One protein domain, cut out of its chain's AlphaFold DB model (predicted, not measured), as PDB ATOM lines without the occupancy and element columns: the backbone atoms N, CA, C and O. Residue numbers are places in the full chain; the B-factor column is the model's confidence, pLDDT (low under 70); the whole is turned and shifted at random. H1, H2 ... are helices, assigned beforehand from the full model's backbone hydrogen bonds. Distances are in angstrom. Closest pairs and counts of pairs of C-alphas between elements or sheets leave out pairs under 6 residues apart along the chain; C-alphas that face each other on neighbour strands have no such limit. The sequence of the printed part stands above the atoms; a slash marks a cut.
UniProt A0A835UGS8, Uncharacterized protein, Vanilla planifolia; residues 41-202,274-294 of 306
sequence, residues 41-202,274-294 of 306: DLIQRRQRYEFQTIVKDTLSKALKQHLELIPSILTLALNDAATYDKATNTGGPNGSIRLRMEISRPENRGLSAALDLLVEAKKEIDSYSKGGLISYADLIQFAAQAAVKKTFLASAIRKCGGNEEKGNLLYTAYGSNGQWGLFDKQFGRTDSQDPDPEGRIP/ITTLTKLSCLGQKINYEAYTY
ATOM      1  N   ASP A  41      32.087  70.747  17.924       73.75
ATOM      2  CA  ASP A  41      31.520  69.402  18.109       73.75
ATOM      3  C   ASP A  41      30.324  69.142  17.167       73.75
ATOM      4  O   ASP A  41      30.251  68.099  16.513       73.75
ATOM      5  N   LEU A  42      29.416  70.110  16.989       84.69
ATOM      6  CA  LEU A  42      28.293  69.974  16.047       84.69
ATOM      7  C   LEU A  42      28.746  69.878  14.582       84.69
ATOM      8  O   LEU A  42      28.209  69.066  13.822       84.69
ATOM      9  N   ILE A  43      29.734  70.679  14.176       87.44
ATOM     10  CA  ILE A  43      30.253  70.647  12.803       87.44
ATOM     11  C   ILE A  43      30.985  69.329  12.537       87.44
ATOM     12  O   ILE A  43      30.752  68.707  11.502       87.44
ATOM     13  N   GLN A  44      31.806  68.858  13.476       89.19
ATOM     14  CA  GLN A  44      32.491  67.567  13.375       89.19
ATOM     15  C   GLN A  44      31.502  66.402  13.261       89.19
ATOM     16  O   GLN A  44      31.660  65.534  12.401       89.19
ATOM     17  N   ARG A  45      30.428  66.409  14.063       90.56
ATOM     18  CA  ARG A  45      29.341  65.421  13.955       90.56
ATOM     19  C   ARG A  45      28.697  65.432  12.576       90.56
ATOM     20  O   ARG A  45      28.486  64.365  12.004       90.56
ATOM     21  N   ARG A  46      28.417  66.619  12.029       92.81
ATOM     22  CA  ARG A  46      27.864  66.765  10.679       92.81
ATOM     23  C   ARG A  46      28.818  66.218   9.613       92.81
ATOM     24  O   ARG A  46      28.385  65.416   8.795       92.81
ATOM     25  N   GLN A  47      30.095  66.605   9.641       93.88
ATOM     26  CA  GLN A  47      31.112  66.127   8.691       93.88
ATOM     27  C   GLN A  47      31.199  64.595   8.688       93.88
ATOM     28  O   GLN A  47      31.173  63.960   7.635       93.88
ATOM     29  N   ARG A  48      31.238  63.996   9.881       94.75
ATOM     30  CA  ARG A  48      31.278  62.541  10.051       94.75
ATOM     31  C   ARG A  48      30.004  61.870   9.555       94.75
ATOM     32  O   ARG A  48      30.093  60.839   8.903       94.75
ATOM     33  N   TYR A  49      28.834  62.447   9.827       94.75
ATOM     34  CA  TYR A  49      27.556  61.925   9.340       94.75
ATOM     35  C   TYR A  49      27.464  61.949   7.806       94.75
ATOM     36  O   TYR A  49      27.051  60.963   7.192       94.75
ATOM     37  N   GLU A  50      27.891  63.047   7.175       95.19
ATOM     38  CA  GLU A  50      27.961  63.161   5.713       95.19
ATOM     39  C   GLU A  50      28.897  62.086   5.134       95.19
ATOM     40  O   GLU A  50      28.517  61.373   4.206       95.19
ATOM     41  N   PHE A  51      30.074  61.886   5.736       96.56
ATOM     42  CA  PHE A  51      31.006  60.843   5.302       96.56
ATOM     43  C   PHE A  51      30.452  59.424   5.510       96.56
ATOM     44  O   PHE A  51      30.506  58.602   4.601       96.56
ATOM     45  N   GLN A  52      29.835  59.140   6.659       96.38
ATOM     46  CA  GLN A  52      29.170  57.857   6.912       96.38
ATOM     47  C   GLN A  52      28.062  57.557   5.906       96.38
ATOM     48  O   GLN A  52      27.840  56.394   5.577       96.38
ATOM     49  N   THR A  53      27.350  58.580   5.435       96.62
ATOM     50  CA  THR A  53      26.310  58.412   4.413       96.62
ATOM     51  C   THR A  53      26.928  57.924   3.106       96.62
ATOM     52  O   THR A  53      26.476  56.916   2.571       96.62
ATOM     53  N   ILE A  54      28.034  58.538   2.667       96.62
ATOM     54  CA  ILE A  54      28.801  58.089   1.490       96.62
ATOM     55  C   ILE A  54      29.257  56.635   1.669       96.62
ATOM     56  O   ILE A  54      29.024  55.805   0.795       96.62
ATOM     57  N   VAL A  55      29.837  56.303   2.827       97.81
ATOM     58  CA  VAL A  55      30.292  54.940   3.151       97.81
ATOM     59  C   VAL A  55      29.149  53.928   3.042       97.81
ATOM     60  O   VAL A  55      29.275  52.917   2.351       97.81
ATOM     61  N   LYS A  56      28.014  54.198   3.699       97.69
ATOM     62  CA  LYS A  56      26.838  53.314   3.694       97.69
ATOM     63  C   LYS A  56      26.268  53.145   2.287       97.69
ATOM     64  O   LYS A  56      25.908  52.027   1.915       97.69
ATOM     65  N   ASP A  57      26.206  54.220   1.507       97.31
ATOM     66  CA  ASP A  57      25.671  54.196   0.148       97.31
ATOM     67  C   ASP A  57      26.568  53.401  -0.804       97.31
ATOM     68  O   ASP A  57      26.066  52.534  -1.525       97.31
ATOM     69  N   THR A  58      27.883  53.635  -0.781       97.88
ATOM     70  CA  THR A  58      28.847  52.886  -1.602       97.88
ATOM     71  C   THR A  58      28.823  51.397  -1.250       97.88
ATOM     72  O   THR A  58      28.661  50.560  -2.138       97.88
ATOM     73  N   LEU A  59      28.853  51.044   0.041       98.00
ATOM     74  CA  LEU A  59      28.775  49.645   0.482       98.00
ATOM     75  C   LEU A  59      27.440  48.986   0.106       98.00
ATOM     76  O   LEU A  59      27.415  47.848  -0.357       98.00
ATOM     77  N   SER A  60      26.316  49.695   0.257       96.25
ATOM     78  CA  SER A  60      24.992  49.184  -0.116       96.25
ATOM     79  C   SER A  60      24.858  48.930  -1.621       96.25
ATOM     80  O   SER A  60      24.170  47.979  -2.014       96.25
ATOM     81  N   LYS A  61      25.499  49.757  -2.462       96.88
ATOM     82  CA  LYS A  61      25.564  49.577  -3.921       96.88
ATOM     83  C   LYS A  61      26.442  48.385  -4.294       96.88
ATOM     84  O   LYS A  61      25.963  47.516  -5.020       96.88
ATOM     85  N   ALA A  62      27.655  48.308  -3.745       96.62
ATOM     86  CA  ALA A  62      28.583  47.201  -3.975       96.62
ATOM     87  C   ALA A  62      27.948  45.850  -3.599       96.62
ATOM     88  O   ALA A  62      27.889  44.927  -4.407       96.62
ATOM     89  N   LEU A  63      27.339  45.767  -2.412       95.94
ATOM     90  CA  LEU A  63      26.627  44.571  -1.950       95.94
ATOM     91  C   LEU A  63      25.412  44.206  -2.802       95.94
ATOM     92  O   LEU A  63      25.087  43.032  -2.925       95.94
ATOM     93  N   LYS A  64      24.710  45.187  -3.385       94.50
ATOM     94  CA  LYS A  64      23.559  44.905  -4.260       94.50
ATOM     95  C   LYS A  64      23.983  44.138  -5.519       94.50
ATOM     96  O   LYS A  64      23.174  43.388  -6.050       94.50
ATOM     97  N   GLN A  65      25.215  44.336  -5.983       94.06
ATOM     98  CA  GLN A  65      25.775  43.640  -7.144       94.06
ATOM     99  C   GLN A  65      26.342  42.257  -6.788       94.06
ATOM    100  O   GLN A  65      26.439  41.414  -7.672       94.06
ATOM    101  N   HIS A  66      26.652  42.025  -5.508       95.12
ATOM    102  CA  HIS A  66      27.323  40.825  -5.002       95.12
ATOM    103  C   HIS A  66      26.604  40.236  -3.779       95.12
ATOM    104  O   HIS A  66      27.158  40.146  -2.678       95.12
ATOM    105  N   LEU A  67      25.331  39.867  -3.946       94.88
ATOM    106  CA  LEU A  67      24.507  39.332  -2.853       94.88
ATOM    107  C   LEU A  67      25.053  38.000  -2.308       94.88
ATOM    108  O   LEU A  67      24.870  37.698  -1.130       94.88
ATOM    109  N   GLU A  68      25.757  37.230  -3.136       95.81
ATOM    110  CA  GLU A  68      26.431  35.981  -2.778       95.81
ATOM    111  C   GLU A  68      27.564  36.168  -1.759       95.81
ATOM    112  O   GLU A  68      27.893  35.234  -1.032       95.81
ATOM    113  N   LEU A  69      28.134  37.376  -1.665       97.19
ATOM    114  CA  LEU A  69      29.222  37.691  -0.735       97.19
ATOM    115  C   LEU A  69      28.725  38.139   0.645       97.19
ATOM    116  O   LEU A  69      29.542  38.318   1.548       97.19
ATOM    117  N   ILE A  70      27.408  38.289   0.844       97.69
ATOM    118  CA  ILE A  70      26.829  38.707   2.129       97.69
ATOM    119  C   ILE A  70      27.304  37.810   3.285       97.69
ATOM    120  O   ILE A  70      27.838  38.369   4.243       97.69
ATOM    121  N   PRO A  71      27.189  36.466   3.230       97.56
ATOM    122  CA  PRO A  71      27.655  35.622   4.329       97.56
ATOM    123  C   PRO A  71      29.148  35.789   4.603       97.56
ATOM    124  O   PRO A  71      29.551  35.945   5.750       97.56
ATOM    125  N   SER A  72      29.961  35.854   3.546       98.06
ATOM    126  CA  SER A  72      31.408  36.047   3.650       98.06
ATOM    127  C   SER A  72      31.764  37.378   4.317       98.06
ATOM    128  O   SER A  72      32.676  37.426   5.131       98.06
ATOM    129  N   ILE A  73      31.028  38.459   4.044       98.31
ATOM    130  CA  ILE A  73      31.240  39.766   4.689       98.31
ATOM    131  C   ILE A  73      30.859  39.728   6.171       98.31
ATOM    132  O   ILE A  73      31.560  40.310   7.001       98.31
ATOM    133  N   LEU A  74      29.780  39.023   6.524       98.50
ATOM    134  CA  LEU A  74      29.399  38.823   7.923       98.50
ATOM    135  C   LEU A  74      30.476  38.020   8.668       98.50
ATOM    136  O   LEU A  74      30.933  38.451   9.726       98.50
ATOM    137  N   THR A  75      30.937  36.905   8.097       98.06
ATOM    138  CA  THR A  75      32.009  36.090   8.683       98.06
ATOM    139  C   THR A  75      33.332  36.853   8.763       98.06
ATOM    140  O   THR A  75      34.010  36.762   9.779       98.06
ATOM    141  N   LEU A  76      33.676  37.674   7.764       98.00
ATOM    142  CA  LEU A  76      34.864  38.536   7.793       98.00
ATOM    143  C   LEU A  76      34.842  39.481   9.003       98.00
ATOM    144  O   LEU A  76      35.817  39.553   9.747       98.00
ATOM    145  N   ALA A  77      33.722  40.166   9.237       98.31
ATOM    146  CA  ALA A  77      33.595  41.078  10.371       98.31
ATOM    147  C   ALA A  77      33.548  40.363  11.727       98.31
ATOM    148  O   ALA A  77      34.032  40.916  12.719       98.31
ATOM    149  N   LEU A  78      32.984  39.150  11.778       98.38
ATOM    150  CA  LEU A  78      33.038  38.305  12.969       98.38
ATOM    151  C   LEU A  78      34.473  37.872  13.264       98.38
ATOM    152  O   LEU A  78      34.895  37.982  14.409       98.38
ATOM    153  N   ASN A  79      35.209  37.400  12.260       97.94
ATOM    154  CA  ASN A  79      36.564  36.887  12.430       97.94
ATOM    155  C   ASN A  79      37.518  37.993  12.881       97.94
ATOM    156  O   ASN A  79      38.200  37.793  13.878       97.94
ATOM    157  N   ASP A  80      37.463  39.173  12.256       98.12
ATOM    158  CA  ASP A  80      38.235  40.352  12.680       98.12
ATOM    159  C   ASP A  80      37.972  40.696  14.158       98.12
ATOM    160  O   ASP A  80      38.884  40.934  14.937       98.12
ATOM    161  N   ALA A  81      36.712  40.654  14.603       97.69
ATOM    162  CA  ALA A  81      36.376  40.971  15.989       97.69
ATOM    163  C   ALA A  81      36.666  39.833  16.989       97.69
ATOM    164  O   ALA A  81      36.950  40.085  18.164       97.69
ATOM    165  N   ALA A  82      36.566  38.575  16.558       97.12
ATOM    166  CA  ALA A  82      36.665  37.400  17.420       97.12
ATOM    167  C   ALA A  82      38.104  37.090  17.865       97.12
ATOM    168  O   ALA A  82      38.288  36.291  18.789       97.12
ATOM    169  N   THR A  83      39.116  37.740  17.281       97.12
ATOM    170  CA  THR A  83      40.513  37.682  17.747       97.12
ATOM    171  C   THR A  83      40.723  38.351  19.107       97.12
ATOM    172  O   THR A  83      41.783  38.165  19.711       97.12
ATOM    173  N   TYR A  84      39.744  39.115  19.606       97.62
ATOM    174  CA  TYR A  84      39.857  39.812  20.882       97.62
ATOM    175  C   TYR A  84      40.127  38.840  22.035       97.62
ATOM    176  O   TYR A  84      39.422  37.848  22.227       97.62
ATOM    177  N   ASP A  85      41.141  39.158  22.829       95.62
ATOM    178  CA  ASP A  85      41.435  38.499  24.091       95.62
ATOM    179  C   ASP A  85      41.379  39.519  25.229       95.62
ATOM    180  O   ASP A  85      42.146  40.483  25.267       95.62
ATOM    181  N   LYS A  86      40.486  39.280  26.192       92.88
ATOM    182  CA  LYS A  86      40.288  40.167  27.342       92.88
ATOM    183  C   LYS A  86      41.493  40.175  28.285       92.88
ATOM    184  O   LYS A  86      41.719  41.187  28.941       92.88
ATOM    185  N   ALA A  87      42.236  39.068  28.384       92.31
ATOM    186  CA  ALA A  87      43.347  38.951  29.327       92.31
ATOM    187  C   ALA A  87      44.546  39.805  28.900       92.31
ATOM    188  O   ALA A  87      45.108  40.536  29.713       92.31
ATOM    189  N   THR A  88      44.909  39.745  27.619       92.56
ATOM    190  CA  THR A  88      46.004  40.547  27.057       92.56
ATOM    191  C   THR A  88      45.543  41.893  26.498       92.56
ATOM    192  O   THR A  88      46.380  42.745  26.216       92.56
ATOM    193  N   ASN A  89      44.228  42.109  26.366       92.88
ATOM    194  CA  ASN A  89      43.628  43.284  25.732       92.88
ATOM    195  C   ASN A  89      44.200  43.528  24.321       92.88
ATOM    196  O   ASN A  89      44.588  44.643  23.970       92.88
ATOM    197  N   THR A  90      44.286  42.452  23.532       94.56
ATOM    198  CA  THR A  90      44.805  42.450  22.154       94.56
ATOM    199  C   THR A  90      43.797  41.828  21.191       94.56
ATOM    200  O   THR A  90      42.946  41.044  21.610       94.56
ATOM    201  N   GLY A  91      43.920  42.135  19.899       95.44
ATOM    202  CA  GLY A  91      42.942  41.756  18.879       95.44
ATOM    203  C   GLY A  91      41.666  42.592  18.929       95.44
ATOM    204  O   GLY A  91      41.630  43.659  19.550       95.44
ATOM    205  N   GLY A  92      40.611  42.088  18.299       96.69
ATOM    206  CA  GLY A  92      39.349  42.796  18.104       96.69
ATOM    207  C   GLY A  92      39.269  43.449  16.723       96.69
ATOM    208  O   GLY A  92      40.208  43.342  15.947       96.69
ATOM    209  N   PRO A  93      38.167  44.154  16.415       97.62
ATOM    210  CA  PRO A  93      37.866  44.683  15.090       97.62
ATOM    211  C   PRO A  93      38.804  45.839  14.728       97.62
ATOM    212  O   PRO A  93      38.482  47.017  14.907       97.62
ATOM    213  N   ASN A  94      40.005  45.479  14.295       97.81
ATOM    214  CA  ASN A  94      41.144  46.345  14.023       97.81
ATOM    215  C   ASN A  94      41.611  46.205  12.560       97.81
ATOM    216  O   ASN A  94      42.645  46.760  12.189       97.81
ATOM    217  N   GLY A  95      40.874  45.470  11.725       97.38
ATOM    218  CA  GLY A  95      41.196  45.253  10.322       97.38
ATOM    219  C   GLY A  95      42.456  44.421  10.080       97.38
ATOM    220  O   GLY A  95      42.954  44.439   8.950       97.38
ATOM    221  N   SER A  96      42.999  43.728  11.086       97.75
ATOM    222  CA  SER A  96      44.151  42.816  10.976       97.75
ATOM    223  C   SER A  96      43.893  41.714   9.949       97.75
ATOM    224  O   SER A  96      44.788  41.382   9.166       97.75
ATOM    225  N   ILE A  97      42.636  41.268   9.831       97.50
ATOM    226  CA  ILE A  97      42.199  40.230   8.892       97.50
ATOM    227  C   ILE A  97      42.546  40.535   7.430       97.50
ATOM    228  O   ILE A  97      42.667  39.615   6.625       97.50
ATOM    229  N   ARG A  98      42.748  41.808   7.059       97.00
ATOM    230  CA  ARG A  98      43.157  42.192   5.695       97.00
ATOM    231  C   ARG A  98      44.564  41.711   5.335       97.00
ATOM    232  O   ARG A  98      44.927  41.653   4.162       97.00
ATOM    233  N   LEU A  99      45.395  41.459   6.345       96.94
ATOM    234  CA  LEU A  99      46.799  41.136   6.165       96.94
ATOM    235  C   LEU A  99      46.930  39.715   5.630       96.94
ATOM    236  O   LEU A  99      46.260  38.787   6.081       96.94
ATOM    237  N   ARG A 100      47.853  39.528   4.680       94.38
ATOM    238  CA  ARG A 100      48.035  38.254   3.969       94.38
ATOM    239  C   ARG A 100      48.225  37.064   4.916       94.38
ATOM    240  O   ARG A 100      47.720  35.980   4.635       94.38
ATOM    241  N   MET A 101      48.944  37.274   6.018       94.50
ATOM    242  CA  MET A 101      49.220  36.246   7.025       94.50
ATOM    243  C   MET A 101      47.961  35.785   7.763       94.50
ATOM    244  O   MET A 101      47.904  34.639   8.196       94.50
ATOM    245  N   GLU A 102      46.957  36.651   7.889       96.50
ATOM    246  CA  GLU A 102      45.724  36.354   8.607       96.50
ATOM    247  C   GLU A 102      44.615  35.864   7.676       96.50
ATOM    248  O   GLU A 102      44.008  34.827   7.942       96.50
ATOM    249  N   ILE A 103      44.404  36.518   6.530       96.62
ATOM    250  CA  ILE A 103      43.391  36.086   5.550       96.62
ATOM    251  C   ILE A 103      43.672  34.682   4.986       96.62
ATOM    252  O   ILE A 103      42.753  33.983   4.571       96.62
ATOM    253  N   SER A 104      44.939  34.250   4.981       95.62
ATOM    254  CA  SER A 104      45.339  32.920   4.493       95.62
ATOM    255  C   SER A 104      45.129  31.804   5.523       95.62
ATOM    256  O   SER A 104      45.377  30.636   5.209       95.62
ATOM    257  N   ARG A 105      44.708  32.131   6.753       96.06
ATOM    258  CA  ARG A 105      44.508  31.140   7.815       96.06
ATOM    259  C   ARG A 105      43.293  30.248   7.536       96.06
ATOM    260  O   ARG A 105      42.350  30.678   6.865       96.06
ATOM    261  N   PRO A 106      43.274  29.005   8.052       95.56
ATOM    262  CA  PRO A 106      42.196  28.055   7.787       95.56
ATOM    263  C   PRO A 106      40.783  28.557   8.119       95.56
ATOM    264  O   PRO A 106      39.857  28.216   7.386       95.56
ATOM    265  N   GLU A 107      40.628  29.345   9.185       94.88
ATOM    266  CA  GLU A 107      39.374  29.957   9.646       94.88
ATOM    267  C   GLU A 107      38.843  31.071   8.729       94.88
ATOM    268  O   GLU A 107      37.647  31.349   8.735       94.88
ATOM    269  N   ASN A 108      39.712  31.679   7.916       96.38
ATOM    270  CA  ASN A 108      39.396  32.792   7.014       96.38
ATOM    271  C   ASN A 108      39.242  32.342   5.551       96.38
ATOM    272  O   ASN A 108      39.214  33.147   4.615       96.38
ATOM    273  N   ARG A 109      39.140  31.031   5.330       94.06
ATOM    274  CA  ARG A 109      39.039  30.443   3.997       94.06
ATOM    275  C   ARG A 109      37.776  30.917   3.279       94.06
ATOM    276  O   ARG A 109      36.678  30.832   3.812       94.06
ATOM    277  N   GLY A 110      37.939  31.349   2.031       92.81
ATOM    278  CA  GLY A 110      36.826  31.803   1.190       92.81
ATOM    279  C   GLY A 110      36.418  33.263   1.410       92.81
ATOM    280  O   GLY A 110      35.505  33.733   0.739       92.81
ATOM    281  N   LEU A 111      37.109  34.002   2.286       96.62
ATOM    282  CA  LEU A 111      36.800  35.408   2.569       96.62
ATOM    283  C   LEU A 111      37.522  36.404   1.645       96.62
ATOM    284  O   LEU A 111      37.198  37.588   1.661       96.62
ATOM    285  N   SER A 112      38.463  35.949   0.809       95.69
ATOM    286  CA  SER A 112      39.259  36.825  -0.066       95.69
ATOM    287  C   SER A 112      38.398  37.649  -1.026       95.69
ATOM    288  O   SER A 112      38.584  38.853  -1.104       95.69
ATOM    289  N   ALA A 113      37.392  37.046  -1.668       96.88
ATOM    290  CA  ALA A 113      36.505  37.772  -2.583       96.88
ATOM    291  C   ALA A 113      35.691  38.871  -1.874       96.88
ATOM    292  O   ALA A 113      35.466  39.944  -2.431       96.88
ATOM    293  N   ALA A 114      35.276  38.621  -0.627       97.38
ATOM    294  CA  ALA A 114      34.622  39.634   0.194       97.38
ATOM    295  C   ALA A 114      35.586  40.777   0.529       97.38
ATOM    296  O   ALA A 114      35.216  41.939   0.395       97.38
ATOM    297  N   LEU A 115      36.826  40.460   0.913       97.75
ATOM    298  CA  LEU A 115      37.849  41.466   1.184       97.75
ATOM    299  C   LEU A 115      38.174  42.303  -0.062       97.75
ATOM    300  O   LEU A 115      38.248  43.524   0.047       97.75
ATOM    301  N   ASP A 116      38.304  41.678  -1.234       97.69
ATOM    302  CA  ASP A 116      38.574  42.366  -2.501       97.69
ATOM    303  C   ASP A 116      37.457  43.363  -2.847       97.69
ATOM    304  O   ASP A 116      37.737  44.512  -3.193       97.69
ATOM    305  N   LEU A 117      36.185  42.980  -2.651       97.94
ATOM    306  CA  LEU A 117      35.049  43.895  -2.806       97.94
ATOM    307  C   LEU A 117      35.171  45.111  -1.876       97.94
ATOM    308  O   LEU A 117      34.926  46.244  -2.295       97.94
ATOM    309  N   LEU A 118      35.557  44.891  -0.613       97.94
ATOM    310  CA  LEU A 118      35.751  45.983   0.340       97.94
ATOM    311  C   LEU A 118      36.927  46.874  -0.059       97.94
ATOM    312  O   LEU A 118      36.814  48.090   0.050       97.94
ATOM    313  N   VAL A 119      38.028  46.310  -0.558       97.75
ATOM    314  CA  VAL A 119      39.181  47.078  -1.049       97.75
ATOM    315  C   VAL A 119      38.780  47.998  -2.205       97.75
ATOM    316  O   VAL A 119      39.165  49.167  -2.198       97.75
ATOM    317  N   GLU A 120      37.977  47.525  -3.161       97.62
ATOM    318  CA  GLU A 120      37.479  48.382  -4.247       97.62
ATOM    319  C   GLU A 120      36.519  49.464  -3.734       97.62
ATOM    320  O   GLU A 120      36.693  50.642  -4.054       97.62
ATOM    321  N   ALA A 121      35.573  49.106  -2.858       97.62
ATOM    322  CA  ALA A 121      34.676  50.079  -2.230       97.62
ATOM    323  C   ALA A 121      35.450  51.145  -1.434       97.62
ATOM    324  O   ALA A 121      35.091  52.322  -1.444       97.62
ATOM    325  N   LYS A 122      36.547  50.751  -0.778       98.00
ATOM    326  CA  LYS A 122      37.430  51.659  -0.044       98.00
ATOM    327  C   LYS A 122      38.043  52.715  -0.957       98.00
ATOM    328  O   LYS A 122      38.038  53.882  -0.587       98.00
ATOM    329  N   LYS A 123      38.548  52.328  -2.137       97.56
ATOM    330  CA  LYS A 123      39.144  53.269  -3.105       97.56
ATOM    331  C   LYS A 123      38.140  54.339  -3.524       97.56
ATOM    332  O   LYS A 123      38.487  55.516  -3.588       97.56
ATOM    333  N   GLU A 124      36.897  53.932  -3.778       96.88
ATOM    334  CA  GLU A 124      35.812  54.858  -4.098       96.88
ATOM    335  C   GLU A 124      35.524  55.800  -2.918       96.88
ATOM    336  O   GLU A 124      35.546  57.018  -3.090       96.88
ATOM    337  N   ILE A 125      35.321  55.265  -1.711       97.12
ATOM    338  CA  ILE A 125      35.052  56.054  -0.494       97.12
ATOM    339  C   ILE A 125      36.172  57.065  -0.226       97.12
ATOM    340  O   ILE A 125      35.907  58.242   0.032       97.12
ATOM    341  N   ASP A 126      37.423  56.617  -0.303       96.44
ATOM    342  CA  ASP A 126      38.604  57.436  -0.058       96.44
ATOM    343  C   ASP A 126      38.711  58.595  -1.058       96.44
ATOM    344  O   ASP A 126      39.139  59.683  -0.673       96.44
ATOM    345  N   SER A 127      38.262  58.410  -2.306       95.88
ATOM    346  CA  SER A 127      38.254  59.470  -3.325       95.88
ATOM    347  C   SER A 127      37.325  60.644  -2.982       95.88
ATOM    348  O   SER A 127      37.565  61.772  -3.416       95.88
ATOM    349  N   TYR A 128      36.292  60.402  -2.168       91.50
ATOM    350  CA  TYR A 128      35.361  61.428  -1.694       91.50
ATOM    351  C   TYR A 128      35.743  62.006  -0.328       91.50
ATOM    352  O   TYR A 128      35.142  62.995   0.111       91.50
ATOM    353  N   SER A 129      36.700  61.393   0.374       91.19
ATOM    354  CA  SER A 129      37.018  61.786   1.740       91.19
ATOM    355  C   SER A 129      37.733  63.133   1.798       91.19
ATOM    356  O   SER A 129      38.691  63.405   1.079       91.19
ATOM    357  N   LYS A 130      37.281  63.976   2.728       90.69
ATOM    358  CA  LYS A 130      37.886  65.278   3.040       90.69
ATOM    359  C   LYS A 130      38.695  65.259   4.341       90.69
ATOM    360  O   LYS A 130      39.457  66.186   4.588       90.69
ATOM    361  N   GLY A 131      38.507  64.227   5.170       90.00
ATOM    362  CA  GLY A 131      39.037  64.124   6.536       90.00
ATOM    363  C   GLY A 131      40.009  62.963   6.752       90.00
ATOM    364  O   GLY A 131      40.206  62.540   7.886       90.00
ATOM    365  N   GLY A 132      40.594  62.426   5.678       91.44
ATOM    366  CA  GLY A 132      41.495  61.270   5.717       91.44
ATOM    367  C   GLY A 132      40.837  59.967   5.262       91.44
ATOM    368  O   GLY A 132      39.616  59.863   5.167       91.44
ATOM    369  N   LEU A 133      41.658  58.976   4.933       95.81
ATOM    370  CA  LEU A 133      41.202  57.689   4.400       95.81
ATOM    371  C   LEU A 133      40.420  56.906   5.460       95.81
ATOM    372  O   LEU A 133      40.797  56.937   6.631       95.81
ATOM    373  N   ILE A 134      39.380  56.171   5.058       97.44
ATOM    374  CA  ILE A 134      38.654  55.296   5.992       97.44
ATOM    375  C   ILE A 134      39.576  54.170   6.476       97.44
ATOM    376  O   ILE A 134      40.327  53.607   5.677       97.44
ATOM    377  N   SER A 135      39.540  53.823   7.762       98.06
ATOM    378  CA  SER A 135      40.261  52.644   8.254       98.06
ATOM    379  C   SER A 135      39.614  51.355   7.740       98.06
ATOM    380  O   SER A 135      38.401  51.296   7.513       98.06
ATOM    381  N   TYR A 136      40.405  50.302   7.546       98.38
ATOM    382  CA  TYR A 136      39.865  48.978   7.230       98.38
ATOM    383  C   TYR A 136      38.983  48.446   8.363       98.38
ATOM    384  O   TYR A 136      37.952  47.835   8.094       98.38
ATOM    385  N   ALA A 137      39.342  48.738   9.612       98.19
ATOM    386  CA  ALA A 137      38.559  48.401  10.789       98.19
ATOM    387  C   ALA A 137      37.133  48.982  10.727       98.19
ATOM    388  O   ALA A 137      36.158  48.267  10.957       98.19
ATOM    389  N   ASP A 138      36.977  50.265  10.376       98.44
ATOM    390  CA  ASP A 138      35.645  50.848  10.186       98.44
ATOM    391  C   ASP A 138      34.956  50.286   8.939       98.44
ATOM    392  O   ASP A 138      33.785  49.912   9.004       98.44
ATOM    393  N   LEU A 139      35.671  50.173   7.819       98.50
ATOM    394  CA  LEU A 139      35.128  49.655   6.564       98.50
ATOM    395  C   LEU A 139      34.499  48.262   6.727       98.50
ATOM    396  O   LEU A 139      33.373  48.046   6.282       98.50
ATOM    397  N   ILE A 140      35.197  47.333   7.386       98.56
ATOM    398  CA  ILE A 140      34.741  45.954   7.613       98.56
ATOM    399  C   ILE A 140      33.464  45.934   8.460       98.56
ATOM    400  O   ILE A 140      32.490  45.262   8.115       98.56
ATOM    401  N   GLN A 141      33.425  46.709   9.544       98.50
ATOM    402  CA  GLN A 141      32.262  46.731  10.433       98.50
ATOM    403  C   GLN A 141      31.055  47.415   9.767       98.50
ATOM    404  O   GLN A 141      29.928  46.924   9.873       98.50
ATOM    405  N   PHE A 142      31.260  48.498   9.010       98.50
ATOM    406  CA  PHE A 142      30.187  49.125   8.228       98.50
ATOM    407  C   PHE A 142      29.711  48.236   7.070       98.50
ATOM    408  O   PHE A 142      28.519  48.240   6.751       98.50
ATOM    409  N   ALA A 143      30.587  47.417   6.484       98.56
ATOM    410  CA  ALA A 143      30.186  46.409   5.508       98.56
ATOM    411  C   ALA A 143      29.281  45.343   6.137       98.56
ATOM    412  O   ALA A 143      28.259  44.992   5.547       98.56
ATOM    413  N   ALA A 144      29.580  44.899   7.362       98.50
ATOM    414  CA  ALA A 144      28.700  44.006   8.111       98.50
ATOM    415  C   ALA A 144      27.344  44.651   8.421       98.50
ATOM    416  O   ALA A 144      26.310  44.010   8.235       98.50
ATOM    417  N   GLN A 145      27.312  45.930   8.819       98.44
ATOM    418  CA  GLN A 145      26.053  46.671   8.967       98.44
ATOM    419  C   GLN A 145      25.250  46.655   7.658       98.44
ATOM    420  O   GLN A 145      24.053  46.361   7.671       98.44
ATOM    421  N   ALA A 146      25.884  46.974   6.528       98.25
ATOM    422  CA  ALA A 146      25.216  47.000   5.233       98.25
ATOM    423  C   ALA A 146      24.701  45.605   4.833       98.25
ATOM    424  O   ALA A 146      23.553  45.479   4.403       98.25
ATOM    425  N   ALA A 147      25.492  44.554   5.057       98.38
ATOM    426  CA  ALA A 147      25.114  43.163   4.824       98.38
ATOM    427  C   ALA A 147      23.907  42.743   5.684       98.38
ATOM    428  O   ALA A 147      22.931  42.216   5.151       98.38
ATOM    429  N   VAL A 148      23.899  43.064   6.983       98.31
ATOM    430  CA  VAL A 148      22.749  42.822   7.875       98.31
ATOM    431  C   VAL A 148      21.498  43.558   7.389       98.31
ATOM    432  O   VAL A 148      20.415  42.980   7.325       98.31
ATOM    433  N   LYS A 149      21.620  44.822   6.974       97.56
ATOM    434  CA  LYS A 149      20.478  45.566   6.420       97.56
ATOM    435  C   LYS A 149      19.918  44.904   5.157       97.56
ATOM    436  O   LYS A 149      18.700  44.864   4.984       97.56
ATOM    437  N   LYS A 150      20.773  44.331   4.299       97.00
ATOM    438  CA  LYS A 150      20.329  43.560   3.125       97.00
ATOM    439  C   LYS A 150      19.593  42.281   3.518       97.00
ATOM    440  O   LYS A 150      18.579  41.984   2.891       97.00
ATOM    441  N   THR A 151      20.029  41.554   4.552       96.88
ATOM    442  CA  THR A 151      19.306  40.348   5.003       96.88
ATOM    443  C   THR A 151      17.934  40.689   5.590       96.88
ATOM    444  O   THR A 151      16.958  39.984   5.319       96.88
ATOM    445  N   PHE A 152      17.813  41.806   6.314       97.12
ATOM    446  CA  PHE A 152      16.526  42.299   6.816       97.12
ATOM    447  C   PHE A 152      15.590  42.703   5.673       97.12
ATOM    448  O   PHE A 152      14.442  42.258   5.630       97.12
ATOM    449  N   LEU A 153      16.098  43.465   4.699       96.50
ATOM    450  CA  LEU A 153      15.340  43.849   3.509       96.50
ATOM    451  C   LEU A 153      14.884  42.621   2.703       96.50
ATOM    452  O   LEU A 153      13.719  42.539   2.319       96.50
ATOM    453  N   ALA A 154      15.761  41.637   2.494       95.75
ATOM    454  CA  ALA A 154      15.410  40.394   1.810       95.75
ATOM    455  C   ALA A 154      14.294  39.628   2.546       95.75
ATOM    456  O   ALA A 154      13.385  39.091   1.911       95.75
ATOM    457  N   SER A 155      14.313  39.621   3.885       95.88
ATOM    458  CA  SER A 155      13.232  39.051   4.700       95.88
ATOM    459  C   SER A 155      11.908  39.796   4.496       95.88
ATOM    460  O   SER A 155      10.877  39.159   4.286       95.88
ATOM    461  N   ALA A 156      11.930  41.132   4.489       97.00
ATOM    462  CA  ALA A 156      10.743  41.954   4.250       97.00
ATOM    463  C   ALA A 156      10.143  41.715   2.853       97.00
ATOM    464  O   ALA A 156       8.943  41.478   2.731       97.00
ATOM    465  N   ILE A 157      10.976  41.683   1.806       96.88
ATOM    466  CA  ILE A 157      10.548  41.379   0.430       96.88
ATOM    467  C   ILE A 157       9.925  39.981   0.354       96.88
ATOM    468  O   ILE A 157       8.840  39.815  -0.209       96.88
ATOM    469  N   ARG A 158      10.558  38.978   0.977       96.69
ATOM    470  CA  ARG A 158      10.029  37.607   1.038       96.69
ATOM    471  C   ARG A 158       8.662  37.556   1.724       96.69
ATOM    472  O   ARG A 158       7.751  36.911   1.211       96.69
ATOM    473  N   LYS A 159       8.488  38.267   2.842       95.06
ATOM    474  CA  LYS A 159       7.207  38.367   3.568       95.06
ATOM    475  C   LYS A 159       6.119  39.075   2.759       95.06
ATOM    476  O   LYS A 159       4.942  38.782   2.934       95.06
ATOM    477  N   CYS A 160       6.500  39.949   1.832       95.69
ATOM    478  CA  CYS A 160       5.596  40.580   0.872       95.69
ATOM    479  C   CYS A 160       5.376  39.751  -0.410       95.69
ATOM    480  O   CYS A 160       4.933  40.303  -1.419       95.69
ATOM    481  N   GLY A 161       5.693  38.450  -0.403       95.31
ATOM    482  CA  GLY A 161       5.499  37.564  -1.555       95.31
ATOM    483  C   GLY A 161       6.432  37.863  -2.730       95.31
ATOM    484  O   GLY A 161       6.067  37.617  -3.874       95.31
ATOM    485  N   GLY A 162       7.608  38.441  -2.468       95.31
ATOM    486  CA  GLY A 162       8.579  38.818  -3.500       95.31
ATOM    487  C   GLY A 162       8.355  40.204  -4.111       95.31
ATOM    488  O   GLY A 162       9.116  40.609  -4.982       95.31
ATOM    489  N   ASN A 163       7.346  40.961  -3.665       96.62
ATOM    490  CA  ASN A 163       7.128  42.324  -4.146       96.62
ATOM    491  C   ASN A 163       8.154  43.291  -3.529       96.62
ATOM    492  O   ASN A 163       8.086  43.602  -2.337       96.62
ATOM    493  N   GLU A 164       9.089  43.777  -4.350       95.56
ATOM    494  CA  GLU A 164      10.173  44.655  -3.898       95.56
ATOM    495  C   GLU A 164       9.676  45.990  -3.336       95.56
ATOM    496  O   GLU A 164      10.176  46.439  -2.309       95.56
ATOM    497  N   GLU A 165       8.689  46.629  -3.963       96.12
ATOM    498  CA  GLU A 165       8.177  47.935  -3.530       96.12
ATOM    499  C   GLU A 165       7.546  47.847  -2.134       96.12
ATOM    500  O   GLU A 165       7.911  48.593  -1.221       96.12
ATOM    501  N   LYS A 166       6.667  46.858  -1.929       96.19
ATOM    502  CA  LYS A 166       6.050  46.589  -0.623       96.19
ATOM    503  C   LYS A 166       7.089  46.177   0.414       96.19
ATOM    504  O   LYS A 166       7.007  46.623   1.556       96.19
ATOM    505  N   GLY A 167       8.074  45.371   0.021       96.38
ATOM    506  CA  GLY A 167       9.173  44.971   0.895       96.38
ATOM    507  C   GLY A 167      10.021  46.157   1.358       96.38
ATOM    508  O   GLY A 167      10.328  46.256   2.544       96.38
ATOM    509  N   ASN A 168      10.343  47.093   0.459       95.62
ATOM    510  CA  ASN A 168      11.064  48.324   0.800       95.62
ATOM    511  C   ASN A 168      10.251  49.220   1.741       95.62
ATOM    512  O   ASN A 168      10.804  49.742   2.710       95.62
ATOM    513  N   LEU A 169       8.944  49.368   1.502       95.69
ATOM    514  CA  LEU A 169       8.061  50.123   2.394       95.69
ATOM    515  C   LEU A 169       8.003  49.488   3.791       95.69
ATOM    516  O   LEU A 169       8.172  50.180   4.795       95.69
ATOM    517  N   LEU A 170       7.831  48.164   3.856       94.56
ATOM    518  CA  LEU A 170       7.794  47.415   5.109       94.56
ATOM    519  C   LEU A 170       9.115  47.538   5.880       94.56
ATOM    520  O   LEU A 170       9.108  47.819   7.077       94.56
ATOM    521  N   TYR A 171      10.246  47.371   5.194       95.19
ATOM    522  CA  TYR A 171      11.574  47.520   5.785       95.19
ATOM    523  C   TYR A 171      11.835  48.953   6.266       95.19
ATOM    524  O   TYR A 171      12.393  49.155   7.340       95.19
ATOM    525  N   THR A 172      11.394  49.964   5.519       94.00
ATOM    526  CA  THR A 172      11.541  51.367   5.935       94.00
ATOM    527  C   THR A 172      10.787  51.639   7.238       94.00
ATOM    528  O   THR A 172      11.309  52.328   8.113       94.00
ATOM    529  N   ALA A 173       9.596  51.053   7.392       92.75
ATOM    530  CA  ALA A 173       8.772  51.208   8.586       92.75
ATOM    531  C   ALA A 173       9.285  50.405   9.798       92.75
ATOM    532  O   ALA A 173       9.266  50.920  10.914       92.75
ATOM    533  N   TYR A 174       9.742  49.162   9.596       91.38
ATOM    534  CA  TYR A 174      10.004  48.216  10.693       91.38
ATOM    535  C   TYR A 174      11.427  47.653  10.764       91.38
ATOM    536  O   TYR A 174      11.711  46.901  11.687       91.38
ATOM    537  N   GLY A 175      12.337  48.032   9.864       88.19
ATOM    538  CA  GLY A 175      13.711  47.509   9.771       88.19
ATOM    539  C   GLY A 175      14.674  47.998  10.857       88.19
ATOM    540  O   GLY A 175      15.879  48.104  10.621       88.19
ATOM    541  N   SER A 176      14.137  48.386  12.018       92.88
ATOM    542  CA  SER A 176      14.883  48.768  13.221       92.88
ATOM    543  C   SER A 176      15.962  49.838  12.987       92.88
ATOM    544  O   SER A 176      16.987  49.864  13.669       92.88
ATOM    545  N   ASN A 177      15.738  50.760  12.041       88.88
ATOM    546  CA  ASN A 177      16.733  51.759  11.629       88.88
ATOM    547  C   ASN A 177      17.241  52.626  12.797       88.88
ATOM    548  O   ASN A 177      18.424  52.958  12.841       88.88
ATOM    549  N   GLY A 178      16.381  52.929  13.776       91.38
ATOM    550  CA  GLY A 178      16.751  53.694  14.972       91.38
ATOM    551  C   GLY A 178      17.713  52.971  15.926       91.38
ATOM    552  O   GLY A 178      18.443  53.630  16.662       91.38
ATOM    553  N   GLN A 179      17.778  51.635  15.888       95.44
ATOM    554  CA  GLN A 179      18.651  50.853  16.773       95.44
ATOM    555  C   GLN A 179      20.136  50.981  16.393       95.44
ATOM    556  O   GLN A 179      21.017  50.772  17.227       95.44
ATOM    557  N   TRP A 180      20.435  51.384  15.153       97.00
ATOM    558  CA  TRP A 180      21.804  51.575  14.670       97.00
ATOM    559  C   TRP A 180      22.499  52.821  15.230       97.00
ATOM    560  O   TRP A 180      23.696  52.982  15.010       97.00
ATOM    561  N   GLY A 181      21.807  53.687  15.980       96.12
ATOM    562  CA  GLY A 181      22.373  54.955  16.450       96.12
ATOM    563  C   GLY A 181      23.668  54.808  17.261       96.12
ATOM    564  O   GLY A 181      24.610  55.571  17.054       96.12
ATOM    565  N   LEU A 182      23.758  53.809  18.151       96.31
ATOM    566  CA  LEU A 182      24.988  53.567  18.919       96.31
ATOM    567  C   LEU A 182      26.115  53.007  18.039       96.31
ATOM    568  O   LEU A 182      27.254  53.448  18.173       96.31
ATOM    569  N   PHE A 183      25.794  52.083  17.131       97.75
ATOM    570  CA  PHE A 183      26.750  51.551  16.160       97.75
ATOM    571  C   PHE A 183      27.336  52.676  15.299       97.75
ATOM    572  O   PHE A 183      28.549  52.804  15.183       97.75
ATOM    573  N   ASP A 184      26.474  53.538  14.758       97.00
ATOM    574  CA  ASP A 184      26.869  54.662  13.912       97.00
ATOM    575  C   ASP A 184      27.709  55.686  14.690       97.00
ATOM    576  O   ASP A 184      28.623  56.298  14.139       97.00
ATOM    577  N   LYS A 185      27.463  55.853  15.995       94.69
ATOM    578  CA  LYS A 185      28.302  56.697  16.854       94.69
ATOM    579  C   LYS A 185      29.715  56.121  17.026       94.69
ATOM    580  O   LYS A 185      30.673  56.888  17.124       94.69
ATOM    581  N   GLN A 186      29.854  54.796  17.063       95.19
ATOM    582  CA  GLN A 186      31.134  54.093  17.162       95.19
ATOM    583  C   GLN A 186      31.831  54.047  15.796       95.19
ATOM    584  O   GLN A 186      31.839  53.024  15.118       95.19
ATOM    585  N   PHE A 187      32.419  55.169  15.389       96.50
ATOM    586  CA  PHE A 187      33.109  55.332  14.107       96.50
ATOM    587  C   PHE A 187      34.439  56.055  14.319       96.50
ATOM    588  O   PHE A 187      34.460  57.092  14.982       96.50
ATOM    589  N   GLY A 188      35.534  55.517  13.791       96.56
ATOM    590  CA  GLY A 188      36.897  55.966  14.090       96.56
ATOM    591  C   GLY A 188      37.726  54.886  14.783       96.56
ATOM    592  O   GLY A 188      38.371  55.163  15.796       96.56
ATOM    593  N   ARG A 189      37.657  53.648  14.283       97.75
ATOM    594  CA  ARG A 189      38.514  52.527  14.707       97.75
ATOM    595  C   ARG A 189      39.904  52.667  14.105       97.75
ATOM    596  O   ARG A 189      40.056  53.204  13.008       97.75
ATOM    597  N   THR A 190      40.905  52.148  14.808       96.94
ATOM    598  CA  THR A 190      42.302  52.194  14.361       96.94
ATOM    599  C   THR A 190      42.709  50.867  13.734       96.94
ATOM    600  O   THR A 190      42.450  49.808  14.310       96.94
ATOM    601  N   ASP A 191      43.376  50.946  12.581       97.75
ATOM    602  CA  ASP A 191      43.913  49.777  11.889       97.75
ATOM    603  C   ASP A 191      45.143  49.209  12.603       97.75
ATOM    604  O   ASP A 191      46.109  49.932  12.878       97.75
ATOM    605  N   SER A 192      45.150  47.895  12.818       96.81
ATOM    606  CA  SER A 192      46.364  47.165  13.177       96.81
ATOM    607  C   SER A 192      47.324  47.117  11.987       96.81
ATOM    608  O   SER A 192      46.901  47.022  10.828       96.81
ATOM    609  N   GLN A 193      48.624  47.181  12.269       96.25
ATOM    610  CA  GLN A 193      49.682  46.985  11.271       96.25
ATOM    611  C   GLN A 193      50.146  45.527  11.197       96.25
ATOM    612  O   GLN A 193      50.655  45.104  10.161       96.25
ATOM    613  N   ASP A 194      49.898  44.760  12.258       96.06
ATOM    614  CA  ASP A 194      50.303  43.367  12.399       96.06
ATOM    615  C   ASP A 194      49.073  42.446  12.442       96.06
ATOM    616  O   ASP A 194      48.002  42.874  12.895       96.06
ATOM    617  N   PRO A 195      49.197  41.194  11.959       96.50
ATOM    618  CA  PRO A 195      48.121  40.219  12.061       96.50
ATOM    619  C   PRO A 195      47.868  39.886  13.530       96.50
ATOM    620  O   PRO A 195      48.807  39.794  14.328       96.50
ATOM    621  N   ASP A 196      46.612  39.654  13.885       97.19
ATOM    622  CA  ASP A 196      46.280  39.278  15.249       97.19
ATOM    623  C   ASP A 196      46.802  37.869  15.569       97.19
ATOM    624  O   ASP A 196      46.995  37.049  14.664       97.19
ATOM    625  N   PRO A 197      47.041  37.534  16.850       95.50
ATOM    626  CA  PRO A 197      47.601  36.237  17.218       95.50
ATOM    627  C   PRO A 197      46.752  35.042  16.758       95.50
ATOM    628  O   PRO A 197      45.522  35.062  16.810       95.50
ATOM    629  N   GLU A 198      47.436  33.981  16.328       94.19
ATOM    630  CA  GLU A 198      46.827  32.750  15.809       94.19
ATOM    631  C   GLU A 198      46.088  31.940  16.883       94.19
ATOM    632  O   GLU A 198      46.306  32.101  18.084       94.19
ATOM    633  N   GLY A 199      45.211  31.029  16.442       92.19
ATOM    634  CA  GLY A 199      44.546  30.056  17.318       92.19
ATOM    635  C   GLY A 199      43.417  30.627  18.181       92.19
ATOM    636  O   GLY A 199      42.918  29.941  19.070       92.19
ATOM    637  N   ARG A 200      42.997  31.874  17.934       93.44
ATOM    638  CA  ARG A 200      41.922  32.537  18.690       93.44
ATOM    639  C   ARG A 200      40.529  32.353  18.100       93.44
ATOM    640  O   ARG A 200      39.555  32.622  18.807       93.44
ATOM    641  N   ILE A 201      40.435  31.933  16.841       94.50
ATOM    642  CA  ILE A 201      39.183  31.754  16.103       94.50
ATOM    643  C   ILE A 201      39.035  30.267  15.750       94.50
ATOM    644  O   ILE A 201      39.953  29.692  15.164       94.50
ATOM    645  N   PRO A 202      37.908  29.622  16.089       94.06
ATOM    646  CA  PRO A 202      37.629  28.270  15.629       94.06
ATOM    647  C   PRO A 202      37.181  28.269  14.157       94.06
ATOM    648  O   PRO A 202      36.597  29.230  13.667       94.06
ATOM    649  N   ILE A 274      21.542  43.708  16.149       98.50
ATOM    650  CA  ILE A 274      22.192  45.026  16.102       98.50
ATOM    651  C   ILE A 274      22.919  45.301  17.418       98.50
ATOM    652  O   ILE A 274      24.070  45.733  17.415       98.50
ATOM    653  N   THR A 275      22.281  45.010  18.551       98.25
ATOM    654  CA  THR A 275      22.880  45.196  19.879       98.25
ATOM    655  C   THR A 275      24.139  44.351  20.049       98.25
ATOM    656  O   THR A 275      25.129  44.813  20.617       98.25
ATOM    657  N   THR A 276      24.121  43.117  19.549       98.31
ATOM    658  CA  THR A 276      25.269  42.211  19.627       98.31
ATOM    659  C   THR A 276      26.392  42.666  18.705       98.31
ATOM    660  O   THR A 276      27.525  42.800  19.163       98.31
ATOM    661  N   LEU A 277      26.077  43.000  17.452       98.31
ATOM    662  CA  LEU A 277      27.043  43.525  16.490       98.31
ATOM    663  C   LEU A 277      27.676  44.835  16.976       98.31
ATOM    664  O   LEU A 277      28.874  45.021  16.826       98.31
ATOM    665  N   THR A 278      26.905  45.712  17.623       98.06
ATOM    666  CA  THR A 278      27.412  46.963  18.215       98.06
ATOM    667  C   THR A 278      28.427  46.708  19.328       98.06
ATOM    668  O   THR A 278      29.405  47.432  19.451       98.06
ATOM    669  N   LYS A 279      28.227  45.674  20.153       97.12
ATOM    670  CA  LYS A 279      29.212  45.305  21.182       97.12
ATOM    671  C   LYS A 279      30.450  44.664  20.567       97.12
ATOM    672  O   LYS A 279      31.564  44.992  20.957       97.12
ATOM    673  N   LEU A 280      30.238  43.755  19.619       97.06
ATOM    674  CA  LEU A 280      31.299  43.024  18.936       97.06
ATOM    675  C   LEU A 280      32.222  43.980  18.167       97.06
ATOM    676  O   LEU A 280      33.441  43.877  18.265       97.06
ATOM    677  N   SER A 281      31.642  44.956  17.468       96.19
ATOM    678  CA  SER A 281      32.372  45.886  16.612       96.19
ATOM    679  C   SER A 281      33.227  46.894  17.380       96.19
ATOM    680  O   SER A 281      33.942  47.657  16.744       96.19
ATOM    681  N   CYS A 282      33.209  46.936  18.714       93.94
ATOM    682  CA  CYS A 282      34.040  47.859  19.494       93.94
ATOM    683  C   CYS A 282      34.958  47.172  20.519       93.94
ATOM    684  O   CYS A 282      35.532  47.854  21.365       93.94
ATOM    685  N   LEU A 283      35.098  45.842  20.481       95.62
ATOM    686  CA  LEU A 283      35.942  45.107  21.432       95.62
ATOM    687  C   LEU A 283      37.413  45.553  21.345       95.62
ATOM    688  O   LEU A 283      37.993  45.574  20.272       95.62
ATOM    689  N   GLY A 284      38.026  45.958  22.458       93.81
ATOM    690  CA  GLY A 284      39.436  46.390  22.486       93.81
ATOM    691  C   GLY A 284      39.754  47.716  21.772       93.81
ATOM    692  O   GLY A 284      40.843  48.259  21.952       93.81
ATOM    693  N   GLN A 285      38.814  48.284  21.014       95.81
ATOM    694  CA  GLN A 285      38.996  49.528  20.267       95.81
ATOM    695  C   GLN A 285      38.694  50.760  21.128       95.81
ATOM    696  O   GLN A 285      37.689  50.827  21.840       95.81
ATOM    697  N   LYS A 286      39.533  51.791  21.002       94.56
ATOM    698  CA  LYS A 286      39.244  53.142  21.499       94.56
ATOM    699  C   LYS A 286      38.795  53.996  20.322       94.56
ATOM    700  O   LYS A 286      39.605  54.335  19.466       94.56
ATOM    701  N   ILE A 287      37.506  54.315  20.276       95.62
ATOM    702  CA  ILE A 287      36.930  55.087  19.173       95.62
ATOM    703  C   ILE A 287      37.431  56.532  19.229       95.62
ATOM    704  O   ILE A 287      37.245  57.214  20.236       95.62
ATOM    705  N   ASN A 288      38.019  56.994  18.126       94.56
ATOM    706  CA  ASN A 288      38.340  58.398  17.906       94.56
ATOM    707  C   ASN A 288      37.095  59.124  17.361       94.56
ATOM    708  O   ASN A 288      36.713  58.962  16.197       94.56
ATOM    709  N   TYR A 289      36.442  59.914  18.214       92.25
ATOM    710  CA  TYR A 289      35.214  60.631  17.856       92.25
ATOM    711  C   TYR A 289      35.471  61.849  16.962       92.25
ATOM    712  O   TYR A 289      34.542  62.348  16.329       92.25
ATOM    713  N   GLU A 290      36.726  62.268  16.842       91.38
ATOM    714  CA  GLU A 290      37.206  63.327  15.963       91.38
ATOM    715  C   GLU A 290      37.744  62.778  14.628       91.38
ATOM    716  O   GLU A 290      38.101  63.553  13.737       91.38
ATOM    717  N   ALA A 291      37.785  61.452  14.446       93.44
ATOM    718  CA  ALA A 291      38.233  60.833  13.201       93.44
ATOM    719  C   ALA A 291      37.390  61.305  12.009       93.44
ATOM    720  O   ALA A 291      36.180  61.524  12.137       93.44
ATOM    721  N   TYR A 292      38.035  61.414  10.845       94.56
ATOM    722  CA  TYR A 292      37.419  61.812   9.574       94.56
ATOM    723  C   TYR A 292      36.870  63.246   9.539       94.56
ATOM    724  O   TYR A 292      36.082  63.595   8.658       94.56
ATOM    725  N   THR A 293      37.278  64.090  10.486       93.50
ATOM    726  CA  THR A 293      36.944  65.519  10.500       93.50
ATOM    727  C   THR A 293      38.002  66.332   9.756       93.50
ATOM    728  O   THR A 293      39.120  65.871   9.523       93.50
ATOM    729  N   TYR A 294      37.646  67.545   9.341       91.00
ATOM    730  CA  TYR A 294      38.552  68.436   8.616       91.00
ATOM    731  C   TYR A 294      38.316  69.907   8.981       91.00
ATOM    732  O   TYR A 294      37.211  70.267   9.408       91.00
TER     733      TYR A 294
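Overview. This is residues 41 to 202 and 274 to 294 of the 306 residues of an uncharacterized protein of Vanilla planifolia (UniProt A0A835UGS8). Crossed helices cluster round the long helix H5: H1, H2 and H4 pack on it within its residues 139 to 150, and H6 packs on its last part, residues 152 to 159, at one end of the longest axis. H7 and H8 run side by side on the opposite side of H5 from H4, while short H3 and the long unnamed stretches 83 to 99 and 186 to 202 lie toward the end away from H6. The 183 printed residues include eight named helices, H1 to H8 in chain order, and no named strand; the class is all helix. The whole is compact, with a radius of gyration of the C-alphas of 16.4 A and spans of 48 by 42 by 30 A.

Arrangement. H1, residues 41 to 65, and H2, residues 67 to 82, are close but not clearly touching, the closest C-alphas being Leu 63 and Ile 70, 7.1 A. H3, residues 100 to 103, is near H2. H4, residues 112 to 128, touches H1 at Val 55 and Ile 125, closest C-alphas 6.1 A, at a steep tilt of 43 degrees, opposite ways. H4 also touches H2 at 89 degrees, about perpendicular, with the C-alphas of Ile 73 and Ala 114 closest, 5.6 A. H5, residues 136 to 159, is the hub, touching four helices. Its closest C-alphas are Ala 146 to Ser 60 of H1, 5.8 A; Ala 144 to Leu 74 of H2, 5.2 A; Leu 139 to Leu 118 of H4, 7.3 A; and Ile 157 to Gly 167 of H6, residues 164 to 174, 3.9 A. H7, residues 177 to 185, touches H8, residues 274 to 280, at a shallow tilt of 20 degrees, the same way, with the C-alphas of Phe 183 and Thr 278 closest, 5.1 A. H8 only just touches H2, with 3 pairs of C-alphas within 8 A, the closest Ala 81 and Leu 280, 6.2 A. H1, H5, H6 and H8 have every O i to N i+4 pair within hydrogen-bond range; H2 has 10 of 12, H4 12 of 13, H7 2 of 5 beside 4 of 6 O i to N i+3 pairs, and H3 is too short for an i+4 pair.

Along the chain. H1 spans 36.5 A from C-alpha 41 at (31.520, 69.402, 18.109), H2 23.7 A, H3 5.4 A, H4 25.0 A, H5 34.5 A, H6 15.0 A, H7 13.6 A, and H8 9.7 A to C-alpha 280 at (31.299, 43.024, 18.936).

Size, cuts and confidence. The farthest C-alphas, Thr 88 and Asn 163, are 49.9 A apart. Residues 203 to 273 are not printed; C-alphas 202 and 274 are 22.8 A apart across the cut. The link from H2 to H3 is long. Mean pLDDT of the printed part is 95.7, and no printed residue is under 70.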